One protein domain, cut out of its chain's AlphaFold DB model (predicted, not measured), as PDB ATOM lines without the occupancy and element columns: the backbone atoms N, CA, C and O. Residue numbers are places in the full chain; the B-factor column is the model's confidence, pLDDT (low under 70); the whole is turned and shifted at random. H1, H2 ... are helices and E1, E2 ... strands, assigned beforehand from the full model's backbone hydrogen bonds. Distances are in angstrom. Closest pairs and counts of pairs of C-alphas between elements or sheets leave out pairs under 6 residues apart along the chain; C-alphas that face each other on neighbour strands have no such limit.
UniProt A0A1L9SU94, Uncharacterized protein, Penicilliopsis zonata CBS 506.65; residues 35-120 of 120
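This is residues 35 to 120 of the 120 residues of an uncharacterized protein of Penicilliopsis zonata CBS 506.65 (UniProt A0A1L9SU94). A strongly twisted four-stranded sheet, E2 E1 E5 E6, makes the core, with helix H1 over one face and the two one-turn helices H3 and H4 beside its strands. The two-stranded hairpin E3 and E4 turns off from this sheet where E4 runs on into E5 at 83 degrees, while H2 lies away from the sheet, joined through loops. The printed part has 86 residues, with four named helices and six named strands in the order H1 E1 H2 H3 E2 H4 E3 E4 E5 E6. Both sheets are antiparallel, and the class is mixed, helices and strands. The whole is compact, with a radius of gyration of the C-alphas of 12.0 A and spans of 33 by 31 by 18 A.

H1, residues 35 to 40, is on the sheet of E2, residues 81 to 83, E1, residues 45 to 49, E5, residues 108 to 113, and E6, residues 116 to 119, in that order. Its height over the sheet is 8.5 A. It lies over E5, with 4 of its C-alphas falling on E5, and only just not over E1, with 2. On the local plane its line and that of E5 stand at 56 degrees, slantwise to the strands. The closest C-alphas of H1 and E1 are those of Lys 38 and Gly 46, 5.7 A apart. E1 is antiparallel to E5, with N 47 and O 110 2.7 A apart, and to E2, with N 48 and O 82 2.8 A apart. H2, residues 59 to 66, is not on the sheet and is apart from H3, residues 71 to 74. H3 stands at the sheet's level; its closest C-alphas to E2 are those of Leu 74 and Ala 82, 4.7 A apart. H4, residues 84 to 87, also stands at the sheet's level, with C-alphas Phe 84 and Ala 47 of E1 5.1 A apart. E3, residues 96 to 99, and E4, residues 102 to 105, form an antiparallel hairpin, with N 97 and O 104 2.8 A apart. E5 and E6 form another, with N 111 and O 118 2.7 A apart. Every O i to N i+4 pair is within hydrogen-bond range in H2, and 1 of 2 in H1; H3 and H4 are too short for such a pair.

H1 begins at C-alpha 35, (1.131, -21.821, -39.693). E1 is 12.5 A long, H2 10.8 A, E4 10.4 A and E5 16.3 A. E6 ends at C-alpha 119, (-7.410, -9.127, -37.820).

The two C-alphas farthest apart, those of Ser 42 and Gly 59, are 34.3 A apart. The printed part has no cut and no long link. Its mean pLDDT is 74.6; 21 residues are under 70, among them residues 75 to 79 and 87 to 92.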
ATOM      1  N   ALA A  35       0.425 -21.500 -38.456       81.19
ATOM      2  CA  ALA A  35       1.131 -21.821 -39.693       81.19
ATOM      3  C   ALA A  35       0.426 -21.255 -40.942       81.19
ATOM      4  O   ALA A  35       1.087 -20.679 -41.812       81.19
ATOM      5  N   GLN A  36      -0.906 -21.354 -41.016       82.56
ATOM      6  CA  GLN A  36      -1.687 -20.716 -42.080       82.56
ATOM      7  C   GLN A  36      -1.611 -19.191 -41.994       82.56
ATOM      8  O   GLN A  36      -1.287 -18.540 -42.985       82.56
ATOM      9  N   ALA A  37      -1.793 -18.617 -40.806       80.31
ATOM     10  CA  ALA A  37      -1.741 -17.175 -40.593       80.31
ATOM     11  C   ALA A  37      -0.381 -16.558 -40.968       80.31
ATOM     12  O   ALA A  37      -0.331 -15.485 -41.570       80.31
ATOM     13  N   LYS A  38       0.734 -17.263 -40.711       78.50
ATOM     14  CA  LYS A  38       2.075 -16.863 -41.189       78.50
ATOM     15  C   LYS A  38       2.145 -16.733 -42.711       78.50
ATOM     16  O   LYS A  38       2.915 -15.922 -43.213       78.50
ATOM     17  N   THR A  39       1.367 -17.535 -43.432       81.56
ATOM     18  CA  THR A  39       1.316 -17.520 -44.900       81.56
ATOM     19  C   THR A  39       0.381 -16.425 -45.418       81.56
ATOM     20  O   THR A  39       0.671 -15.807 -46.440       81.56
ATOM     21  N   GLU A  40      -0.718 -16.151 -44.710       81.94
ATOM     22  CA  GLU A  40      -1.695 -15.127 -45.107       81.94
ATOM     23  C   GLU A  40      -1.223 -13.693 -44.839       81.94
ATOM     24  O   GLU A  40      -1.558 -12.782 -45.602       81.94
ATOM     25  N   CYS A  41      -0.364 -13.481 -43.838       78.25
ATOM     26  CA  CYS A  41       0.294 -12.196 -43.604       78.25
ATOM     27  C   CYS A  41       1.376 -11.915 -44.663       78.25
ATOM     28  O   CYS A  41       2.576 -11.972 -44.398       78.25
ATOM     29  N   SER A  42       0.950 -11.587 -45.887       64.62
ATOM     30  CA  SER A  42       1.810 -11.241 -47.030       64.62
ATOM     31  C   SER A  42       2.575  -9.927 -46.796       64.62
ATOM     32  O   SER A  42       2.189  -8.870 -47.294       64.62
ATOM     33  N   GLY A  43       3.671  -9.994 -46.033       63.16
ATOM     34  CA  GLY A  43       4.586  -8.876 -45.755       63.16
ATOM     35  C   GLY A  43       4.514  -8.291 -44.339       63.16
ATOM     36  O   GLY A  43       5.257  -7.356 -44.047       63.16
ATOM     37  N   GLY A  44       3.665  -8.843 -43.468       68.00
ATOM     38  CA  GLY A  44       3.550  -8.470 -42.054       68.00
ATOM     39  C   GLY A  44       3.891  -9.631 -41.117       68.00
ATOM     40  O   GLY A  44       4.027 -10.774 -41.547       68.00
ATOM     41  N   GLU A  45       4.013  -9.347 -39.826       79.12
ATOM     42  CA  GLU A  45       4.208 -10.361 -38.789       79.12
ATOM     43  C   GLU A  45       2.845 -10.742 -38.199       79.12
ATOM     44  O   GLU A  45       2.132  -9.879 -37.691       79.12
ATOM     45  N   GLY A  46       2.455 -12.015 -38.291       81.88
ATOM     46  CA  GLY A  46       1.211 -12.485 -37.674       81.88
ATOM     47  C   GLY A  46       1.247 -12.343 -36.150       81.88
ATOM     48  O   GLY A  46       2.327 -12.321 -35.563       81.88
ATOM     49  N   ALA A  47       0.095 -12.228 -35.503       83.31
ATOM     50  CA  ALA A  47      -0.057 -12.034 -34.068       83.31
ATOM     51  C   ALA A  47      -1.349 -12.668 -33.544       83.31
ATOM     52  O   ALA A  47      -2.347 -12.727 -34.259       83.31
ATOM     53  N   CYS A  48      -1.335 -13.103 -32.284       83.56
ATOM     54  CA  CYS A  48      -2.536 -13.488 -31.549       83.56
ATOM     55  C   CYS A  48      -2.978 -12.323 -30.668       83.56
ATOM     56  O   CYS A  48      -2.222 -11.883 -29.796       83.56
ATOM     57  N   CYS A  49      -4.192 -11.838 -30.884       82.31
ATOM     58  CA  CYS A  49      -4.805 -10.782 -30.102       82.31
ATOM     59  C   CYS A  49      -5.799 -11.370 -29.113       82.31
ATOM     60  O   CYS A  49      -6.577 -12.263 -29.448       82.31
ATOM     61  N   ASN A  50      -5.772 -10.882 -27.879       80.75
ATOM     62  CA  ASN A  50      -6.757 -11.271 -26.882       80.75
ATOM     63  C   ASN A  50      -7.004 -10.134 -25.886       80.75
ATOM     64  O   ASN A  50      -6.228  -9.182 -25.804       80.75
ATOM     65  N   SER A  51      -8.086 -10.215 -25.125       77.00
ATOM     66  CA  SER A  51      -8.343  -9.284 -24.025       77.00
ATOM     67  C   SER A  51      -7.354  -9.539 -22.886       77.00
ATOM     68  O   SER A  51      -7.030 -10.692 -22.603       77.00
ATOM     69  N   TYR A  52      -6.911  -8.493 -22.181       73.19
ATOM     70  CA  TYR A  52      -5.998  -8.648 -21.034       73.19
ATOM     71  C   TYR A  52      -6.511  -9.629 -19.969       73.19
ATOM     72  O   TYR A  52      -5.701 -10.318 -19.359       73.19
ATOM     73  N   ASP A  53      -7.829  -9.703 -19.761       72.62
ATOM     74  CA  ASP A  53      -8.457 -10.625 -18.805       72.62
ATOM     75  C   ASP A  53      -8.351 -12.102 -19.223       72.62
ATOM     76  O   ASP A  53      -8.389 -12.993 -18.376       72.62
ATOM     77  N   GLU A  54      -8.212 -12.363 -20.525       73.38
ATOM     78  CA  GLU A  54      -8.070 -13.706 -21.100       73.38
ATOM     79  C   GLU A  54      -6.592 -14.071 -21.331       73.38
ATOM     80  O   GLU A  54      -6.243 -15.243 -21.472       73.38
ATOM     81  N   MET A  55      -5.694 -13.079 -21.296       74.56
ATOM     82  CA  MET A  55      -4.250 -13.298 -21.281       74.56
ATOM     83  C   MET A  55      -3.787 -13.700 -19.884       74.56
ATOM     84  O   MET A  55      -3.989 -12.990 -18.900       74.56
ATOM     85  N   SER A  56      -3.089 -14.824 -19.785       73.62
ATOM     86  CA  SER A  56      -2.623 -15.345 -18.503       73.62
ATOM     87  C   SER A  56      -1.173 -15.767 -18.595       73.62
ATOM     88  O   SER A  56      -0.805 -16.639 -19.366       73.62
ATOM     89  N   ALA A  57      -0.323 -15.142 -17.782       73.25
ATOM     90  CA  ALA A  57       1.099 -15.419 -17.804       73.25
ATOM     91  C   ALA A  57       1.650 -15.775 -16.437       73.25
ATOM     92  O   ALA A  57       1.241 -15.223 -15.418       73.25
ATOM     93  N   ASN A  58       2.608 -16.698 -16.418       69.88
ATOM     94  CA  ASN A  58       3.256 -17.132 -15.188       69.88
ATOM     95  C   ASN A  58       4.584 -16.391 -14.957       69.88
ATOM     96  O   ASN A  58       5.244 -15.916 -15.885       69.88
ATOM     97  N   GLY A  59       4.988 -16.287 -13.689       75.06
ATOM     98  CA  GLY A  59       6.283 -15.729 -13.296       75.06
ATOM     99  C   GLY A  59       6.459 -14.245 -13.637       75.06
ATOM    100  O   GLY A  59       5.573 -13.422 -13.405       75.06
ATOM    101  N   ILE A  60       7.636 -13.889 -14.161       77.62
ATOM    102  CA  ILE A  60       8.002 -12.493 -14.456       77.62
ATOM    103  C   ILE A  60       7.065 -11.900 -15.515       77.62
ATOM    104  O   ILE A  60       6.616 -10.771 -15.346       77.62
ATOM    105  N   LEU A  61       6.713 -12.668 -16.552       74.69
ATOM    106  CA  LEU A  61       5.793 -12.230 -17.606       74.69
ATOM    107  C   LEU A  61       4.389 -11.953 -17.060       74.69
ATOM    108  O   LEU A  61       3.824 -10.920 -17.392       74.69
ATOM    109  N   GLY A  62       3.875 -12.792 -16.154       73.62
ATOM    110  CA  GLY A  62       2.614 -12.545 -15.436       73.62
ATOM    111  C   GLY A  62       2.609 -11.248 -14.647       73.62
ATOM    112  O   GLY A  62       1.684 -10.443 -14.739       73.62
ATOM    113  N   ASN A  63       3.690 -11.002 -13.912       78.38
ATOM    114  CA  ASN A  63       3.842  -9.773 -13.146       78.38
ATOM    115  C   ASN A  63       4.012  -8.533 -14.045       78.38
ATOM    116  O   ASN A  63       3.581  -7.450 -13.663       78.38
ATOM    117  N   LEU A  64       4.622  -8.664 -15.226       78.31
ATOM    118  CA  LEU A  64       4.716  -7.572 -16.202       78.31
ATOM    119  C   LEU A  64       3.380  -7.328 -16.917       78.31
ATOM    120  O   LEU A  64       3.009  -6.171 -17.103       78.31
ATOM    121  N   LEU A  65       2.646  -8.393 -17.255       75.44
ATOM    122  CA  LEU A  65       1.304  -8.340 -17.840       75.44
ATOM    123  C   LEU A  65       0.332  -7.636 -16.889       75.44
ATOM    124  O   LEU A  65      -0.259  -6.629 -17.263       75.44
ATOM    125  N   GLY A  66       0.262  -8.077 -15.628       71.44
ATOM    126  CA  GLY A  66      -0.595  -7.464 -14.608       71.44
ATOM    127  C   GLY A  66      -0.209  -6.025 -14.243       71.44
ATOM    128  O   GLY A  66      -1.016  -5.291 -13.682       71.44
ATOM    129  N   LYS A  67       1.016  -5.595 -14.573       74.25
ATOM    130  CA  LYS A  67       1.470  -4.204 -14.417       74.25
ATOM    131  C   LYS A  67       1.285  -3.355 -15.676       74.25
ATOM    132  O   LYS A  67       1.665  -2.186 -15.651       74.25
ATOM    133  N   GLY A  68       0.765  -3.919 -16.770       68.81
ATOM    134  CA  GLY A  68       0.649  -3.221 -18.054       68.81
ATOM    135  C   GLY A  68       2.005  -2.829 -18.651       68.81
ATOM    136  O   GLY A  68       2.097  -1.850 -19.382       68.81
ATOM    137  N   LEU A  69       3.075  -3.562 -18.319       69.94
ATOM    138  CA  LEU A  69       4.460  -3.282 -18.730       69.94
ATOM    139  C   LEU A  69       4.902  -4.079 -19.963       69.94
ATOM    140  O   LEU A  69       6.076  -4.051 -20.333       69.94
ATOM    141  N   LEU A  70       3.966  -4.751 -20.634       71.94
ATOM    142  CA  LEU A  70       4.197  -5.436 -21.902       71.94
ATOM    143  C   LEU A  70       3.709  -4.673 -23.158       71.94
ATOM    144  O   LEU A  70       3.526  -5.333 -24.176       71.94
ATOM    145  N   PRO A  71       3.525  -3.331 -23.190       64.69
ATOM    146  CA  PRO A  71       2.919  -2.672 -24.350       64.69
ATOM    147  C   PRO A  71       3.815  -2.731 -25.593       64.69
ATOM    148  O   PRO A  71       3.325  -2.731 -26.711       64.69
ATOM    149  N   ASN A  72       5.135  -2.851 -25.418       62.78
ATOM    150  CA  ASN A  72       6.064  -3.057 -26.537       62.78
ATOM    151  C   ASN A  72       5.980  -4.473 -27.130       62.78
ATOM    152  O   ASN A  72       6.442  -4.703 -28.241       62.78
ATOM    153  N   LEU A  73       5.441  -5.428 -26.366       65.44
ATOM    154  CA  LEU A  73       5.333  -6.832 -26.754       65.44
ATOM    155  C   LEU A  73       3.934  -7.181 -27.270       65.44
ATOM    156  O   LEU A  73       3.784  -8.027 -28.146       65.44
ATOM    157  N   LEU A  74       2.936  -6.529 -26.686       70.62
ATOM    158  CA  LEU A  74       1.521  -6.804 -26.855       70.62
ATOM    159  C   LEU A  74       0.769  -5.659 -27.551       70.62
ATOM    160  O   LEU A  74      -0.433  -5.745 -27.748       70.62
ATOM    161  N   GLY A  75       1.441  -4.565 -27.909       66.25
ATOM    162  CA  GLY A  75       0.775  -3.358 -28.393       66.25
ATOM    163  C   GLY A  75       0.044  -2.591 -27.283       66.25
ATOM    164  O   GLY A  75       0.019  -2.988 -26.115       66.25
ATOM    165  N   GLN A  76      -0.528  -1.444 -27.652       59.47
ATOM    166  CA  GLN A  76      -1.352  -0.614 -26.770       59.47
ATOM    167  C   GLN A  76      -2.824  -0.700 -27.194       59.47
ATOM    168  O   GLN A  76      -3.122  -0.566 -28.377       59.47
ATOM    169  N   GLY A  77      -3.737  -0.872 -26.235       61.62
ATOM    170  CA  GLY A  77      -5.186  -0.911 -26.476       61.62
ATOM    171  C   GLY A  77      -5.898  -1.955 -25.615       61.62
ATOM    172  O   GLY A  77      -5.257  -2.653 -24.841       61.62
ATOM    173  N   ASP A  78      -7.222  -2.061 -25.747       59.00
ATOM    174  CA  ASP A  78      -8.050  -3.005 -24.972       59.00
ATOM    175  C   ASP A  78      -7.864  -4.483 -25.383       59.00
ATOM    176  O   ASP A  78      -8.171  -5.387 -24.608       59.00
ATOM    177  N   SER A  79      -7.330  -4.728 -26.584       66.38
ATOM    178  CA  SER A  79      -7.059  -6.063 -27.133       66.38
ATOM    179  C   SER A  79      -5.593  -6.163 -27.559       66.38
ATOM    180  O   SER A  79      -5.278  -5.985 -28.736       66.38
ATOM    181  N   PRO A  80      -4.674  -6.369 -26.604       76.62
ATOM    182  CA  PRO A  80      -3.270  -6.601 -26.904       76.62
ATOM    183  C   PRO A  80      -3.059  -7.728 -27.927       76.62
ATOM    184  O   PRO A  80      -3.687  -8.778 -27.836       76.62
ATOM    185  N   CYS A  81      -2.126  -7.532 -28.857       78.88
ATOM    186  CA  CYS A  81      -1.707  -8.479 -29.885       78.88
ATOM    187  C   CYS A  81      -0.249  -8.889 -29.692       78.88
ATOM    188  O   CYS A  81       0.659  -8.061 -29.739       78.88
ATOM    189  N   ALA A  82      -0.012 -10.183 -29.532       80.50
ATOM    190  CA  ALA A  82       1.319 -10.737 -29.372       80.50
ATOM    191  C   ALA A  82       1.790 -11.385 -30.675       80.50
ATOM    192  O   ALA A  82       1.167 -12.323 -31.177       80.50
ATOM    193  N   LYS A  83       2.896 -10.893 -31.235       79.56
ATOM    194  CA  LYS A  83       3.373 -11.352 -32.544       79.56
ATOM    195  C   LYS A  83       3.916 -12.782 -32.499       79.56
ATOM    196  O   LYS A  83       4.540 -13.198 -31.528       79.56
ATOM    197  N   PHE A  84       3.746 -13.520 -33.588       79.19
ATOM    198  CA  PHE A  84       4.123 -14.921 -33.754       79.19
ATOM    199  C   PHE A  84       5.613 -15.173 -33.561       79.19
ATOM    200  O   PHE A  84       5.982 -16.213 -33.030       79.19
ATOM    201  N   SER A  85       6.468 -14.219 -33.939       72.88
ATOM    202  CA  SER A  85       7.915 -14.286 -33.688       72.88
ATOM    203  C   SER A  85       8.251 -14.366 -32.197       72.88
ATOM    204  O   SER A  85       9.330 -14.814 -31.820       72.88
ATOM    205  N   LEU A  86       7.329 -13.935 -31.341       70.62
ATOM    206  CA  LEU A  86       7.461 -14.012 -29.897       70.62
ATOM    207  C   LEU A  86       6.759 -15.262 -29.346       70.62
ATOM    208  O   LEU A  86       7.153 -15.718 -28.277       70.62
ATOM    209  N   ILE A  87       5.794 -15.851 -30.076       66.88
ATOM    210  CA  ILE A  87       4.896 -16.932 -29.618       66.88
ATOM    211  C   ILE A  87       5.598 -18.220 -29.203       66.88
ATOM    212  O   ILE A  87       5.112 -18.867 -28.275       66.88
ATOM    213  N   ASP A  88       6.776 -18.536 -29.744       62.97
ATOM    214  CA  ASP A  88       7.616 -19.618 -29.201       62.97
ATOM    215  C   ASP A  88       7.840 -19.472 -27.677       62.97
ATOM    216  O   ASP A  88       7.997 -20.457 -26.960       62.97
ATOM    217  N   ASN A  89       7.774 -18.241 -27.156       56.94
ATOM    218  CA  ASN A  89       7.824 -17.914 -25.731       56.94
ATOM    219  C   ASN A  89       6.456 -17.526 -25.128       56.94
ATOM    220  O   ASN A  89       6.368 -17.329 -23.918       56.94
ATOM    221  N   LEU A  90       5.387 -17.389 -25.922       58.34
ATOM    222  CA  LEU A  90       4.070 -16.903 -25.476       58.34
ATOM    223  C   LEU A  90       3.009 -17.995 -25.325       58.34
ATOM    224  O   LEU A  90       1.914 -17.667 -24.875       58.34
ATOM    225  N   ASN A  91       3.333 -19.282 -25.514       61.44
ATOM    226  CA  ASN A  91       2.543 -20.342 -24.861       61.44
ATOM    227  C   ASN A  91       2.468 -20.100 -23.332       61.44
ATOM    228  O   ASN A  91       1.541 -20.508 -22.642       61.44
ATOM    229  N   ILE A  92       3.429 -19.333 -22.803       62.91
ATOM    230  CA  ILE A  92       3.458 -18.840 -21.427       62.91
ATOM    231  C   ILE A  92       2.344 -17.819 -21.140       62.91
ATOM    232  O   ILE A  92       2.017 -17.668 -19.971       62.91
ATOM    233  N   LEU A  93       1.786 -17.124 -22.143       70.19
ATOM    234  CA  LEU A  93       0.733 -16.105 -21.985       70.19
ATOM    235  C   LEU A  93      -0.703 -16.646 -22.154       70.19
ATOM    236  O   LEU A  93      -1.648 -15.860 -22.068       70.19
ATOM    237  N   GLY A  94      -0.889 -17.943 -22.425       76.06
ATOM    238  CA  GLY A  94      -2.227 -18.543 -22.582       76.06
ATOM    239  C   GLY A  94      -3.021 -18.021 -23.788       76.06
ATOM    240  O   GLY A  94      -4.234 -18.193 -23.869       76.06
ATOM    241  N   ILE A  95      -2.342 -17.362 -24.728       78.75
ATOM    242  CA  ILE A  95      -2.938 -16.769 -25.937       78.75
ATOM    243  C   ILE A  95      -2.954 -17.727 -27.130       78.75
ATOM    244  O   ILE A  95      -3.466 -17.382 -28.194       78.75
ATOM    245  N   THR A  96      -2.360 -18.906 -26.961       80.56
ATOM    246  CA  THR A  96      -2.329 -19.973 -27.952       80.56
ATOM    247  C   THR A  96      -2.777 -21.284 -27.339       80.56
ATOM    248  O   THR A  96      -2.406 -21.587 -26.206       80.56
ATOM    249  N   GLU A  97      -3.505 -22.075 -28.109       82.19
ATOM    250  CA  GLU A  97      -3.857 -23.456 -27.801       82.19
ATOM    251  C   GLU A  97      -3.247 -24.395 -28.845       82.19
ATOM    252  O   GLU A  97      -3.010 -23.999 -29.984       82.19
ATOM    253  N   GLU A  98      -2.946 -25.627 -28.446       82.25
ATOM    254  CA  GLU A  98      -2.446 -26.665 -29.346       82.25
ATOM    255  C   GLU A  98      -3.530 -27.727 -29.524       82.25
ATOM    256  O   GLU A  98      -3.991 -28.310 -28.540       82.25
ATOM    257  N   ASP A  99      -3.907 -27.993 -30.772       80.62
ATOM    258  CA  ASP A  99      -4.839 -29.055 -31.145       80.62
ATOM    259  C   ASP A  99      -4.283 -29.830 -32.344       80.62
ATOM    260  O   ASP A  99      -3.829 -29.252 -33.331       80.62
ATOM    261  N   GLY A 100      -4.245 -31.161 -32.246       78.94
ATOM    262  CA  GLY A 100      -3.819 -32.020 -33.358       78.94
ATOM    263  C   GLY A 100      -2.374 -31.820 -33.856       78.94
ATOM    264  O   GLY A 100      -2.046 -32.297 -34.940       78.94
ATOM    265  N   GLY A 101      -1.509 -31.153 -33.082       80.25
ATOM    266  CA  GLY A 101      -0.140 -30.794 -33.482       80.25
ATOM    267  C   GLY A 101      -0.026 -29.447 -34.207       80.25
ATOM    268  O   GLY A 101       1.065 -29.083 -34.651       80.25
ATOM    269  N   GLU A 102      -1.125 -28.701 -34.313       80.81
ATOM    270  CA  GLU A 102      -1.160 -27.328 -34.802       80.81
ATOM    271  C   GLU A 102      -1.466 -26.364 -33.651       80.81
ATOM    272  O   GLU A 102      -2.220 -26.681 -32.734       80.81
ATOM    273  N   GLN A 103      -0.869 -25.172 -33.692       83.56
ATOM    274  CA  GLN A 103      -1.163 -24.112 -32.732       83.56
ATOM    275  C   GLN A 103      -2.166 -23.120 -33.312       83.56
ATOM    276  O   GLN A 103      -2.050 -22.714 -34.472       83.56
ATOM    277  N   TYR A 104      -3.092 -22.685 -32.470       85.25
ATOM    278  CA  TYR A 104      -4.155 -21.733 -32.767       85.25
ATOM    279  C   TYR A 104      -4.115 -20.592 -31.754       85.25
ATOM    280  O   TYR A 104      -3.656 -20.780 -30.631       85.25
ATOM    281  N   CYS A 105      -4.577 -19.403 -32.136       83.19
ATOM    282  CA  CYS A 105      -4.798 -18.323 -31.177       83.19
ATOM    283  C   CYS A 105      -6.090 -18.603 -30.396       83.19
ATOM    284  O   CYS A 105      -7.107 -18.896 -31.014       83.19
ATOM    285  N   THR A 106      -6.068 -18.460 -29.068       81.56
ATOM    286  CA  THR A 106      -7.286 -18.595 -28.241       81.56
ATOM    287  C   THR A 106      -8.244 -17.414 -28.420       81.56
ATOM    288  O   THR A 106      -9.447 -17.538 -28.206       81.56
ATOM    289  N   GLY A 107      -7.699 -16.255 -28.807       81.00
ATOM    290  CA  GLY A 107      -8.447 -15.068 -29.211       81.00
ATOM    291  C   GLY A 107      -8.530 -14.936 -30.733       81.00
ATOM    292  O   GLY A 107      -8.800 -15.901 -31.446       81.00
ATOM    293  N   SER A 108      -8.291 -13.734 -31.249       81.50
ATOM    294  CA  SER A 108      -8.278 -13.464 -32.686       81.50
ATOM    295  C   SER A 108      -6.867 -13.508 -33.268       81.50
ATOM    296  O   SER A 108      -5.870 -13.249 -32.591       81.50
ATOM    297  N   THR A 109      -6.776 -13.834 -34.552       84.25
ATOM    298  CA  THR A 109      -5.518 -13.805 -35.298       84.25
ATOM    299  C   THR A 109      -5.443 -12.518 -36.112       84.25
ATOM    300  O   THR A 109      -6.411 -12.146 -36.765       84.25
ATOM    301  N   ALA A 110      -4.296 -11.840 -36.103       83.31
ATOM    302  CA  ALA A 110      -4.076 -10.593 -36.827       83.31
ATOM    303  C   ALA A 110      -2.741 -10.579 -37.577       83.31
ATOM    304  O   ALA A 110      -1.787 -11.236 -37.181       83.31
ATOM    305  N   CYS A 111      -2.646  -9.781 -38.636       82.50
ATOM    306  CA  CYS A 111      -1.401  -9.412 -39.294       82.50
ATOM    307  C   CYS A 111      -0.963  -8.019 -38.853       82.50
ATOM    308  O   CYS A 111      -1.698  -7.045 -39.029       82.50
ATOM    309  N   CYS A 112       0.255  -7.914 -38.332       77.31
ATOM    310  CA  CYS A 112       0.827  -6.663 -37.867       77.31
ATOM    311  C   CYS A 112       1.928  -6.147 -38.798       77.31
ATOM    312  O   CYS A 112       2.848  -6.877 -39.167       77.31
ATOM    313  N   THR A 113       1.884  -4.859 -39.130       76.31
ATOM    314  CA  THR A 113       2.943  -4.144 -39.855       76.31
ATOM    315  C   THR A 113       3.402  -2.969 -38.994       76.31
ATOM    316  O   THR A 113       2.678  -1.995 -38.823       76.31
ATOM    317  N   GLY A 114       4.595  -3.069 -38.398       71.12
ATOM    318  CA  GLY A 114       5.039  -2.102 -37.387       71.12
ATOM    319  C   GLY A 114       4.204  -2.204 -36.105       71.12
ATOM    320  O   GLY A 114       4.214  -3.262 -35.464       71.12
ATOM    321  N   ASP A 115       3.510  -1.116 -35.760       67.88
ATOM    322  CA  ASP A 115       2.600  -0.991 -34.608       67.88
ATOM    323  C   ASP A 115       1.121  -1.214 -34.975       67.88
ATOM    324  O   ASP A 115       0.267  -1.291 -34.095       67.88
ATOM    325  N   GLU A 116       0.800  -1.320 -36.265       70.94
ATOM    326  CA  GLU A 116      -0.572  -1.507 -36.735       70.94
ATOM    327  C   GLU A 116      -0.866  -2.995 -36.903       70.94
ATOM    328  O   GLU A 116      -0.169  -3.677 -37.651       70.94
ATOM    329  N   CYS A 117      -1.908  -3.496 -36.239       73.56
ATOM    330  CA  CYS A 117      -2.380  -4.874 -36.356       73.56
ATOM    331  C   CYS A 117      -3.790  -4.900 -36.939       73.56
ATOM    332  O   CYS A 117      -4.653  -4.120 -36.536       73.56
ATOM    333  N   LYS A 118      -4.019  -5.804 -37.889       77.31
ATOM    334  CA  LYS A 118      -5.314  -6.010 -38.531       77.31
ATOM    335  C   LYS A 118      -5.700  -7.477 -38.429       77.31
ATOM    336  O   LYS A 118      -4.937  -8.319 -38.884       77.31
ATOM    337  N   GLU A 119      -6.867  -7.765 -37.866       78.00
ATOM    338  CA  GLU A 119      -7.410  -9.127 -37.820       78.00
ATOM    339  C   GLU A 119      -7.522  -9.746 -39.223       78.00
ATOM    340  O   GLU A 119      -7.782  -9.035 -40.205       78.00
ATOM    341  N   LEU A 120      -7.256 -11.053 -39.293       70.50
ATOM    342  CA  LEU A 120      -7.368 -11.888 -40.491       70.50
ATOM    343  C   LEU A 120      -8.820 -12.308 -40.739       70.50
ATOM    344  O   LEU A 120      -9.493 -12.712 -39.764       70.50
TER     345      LEU A 120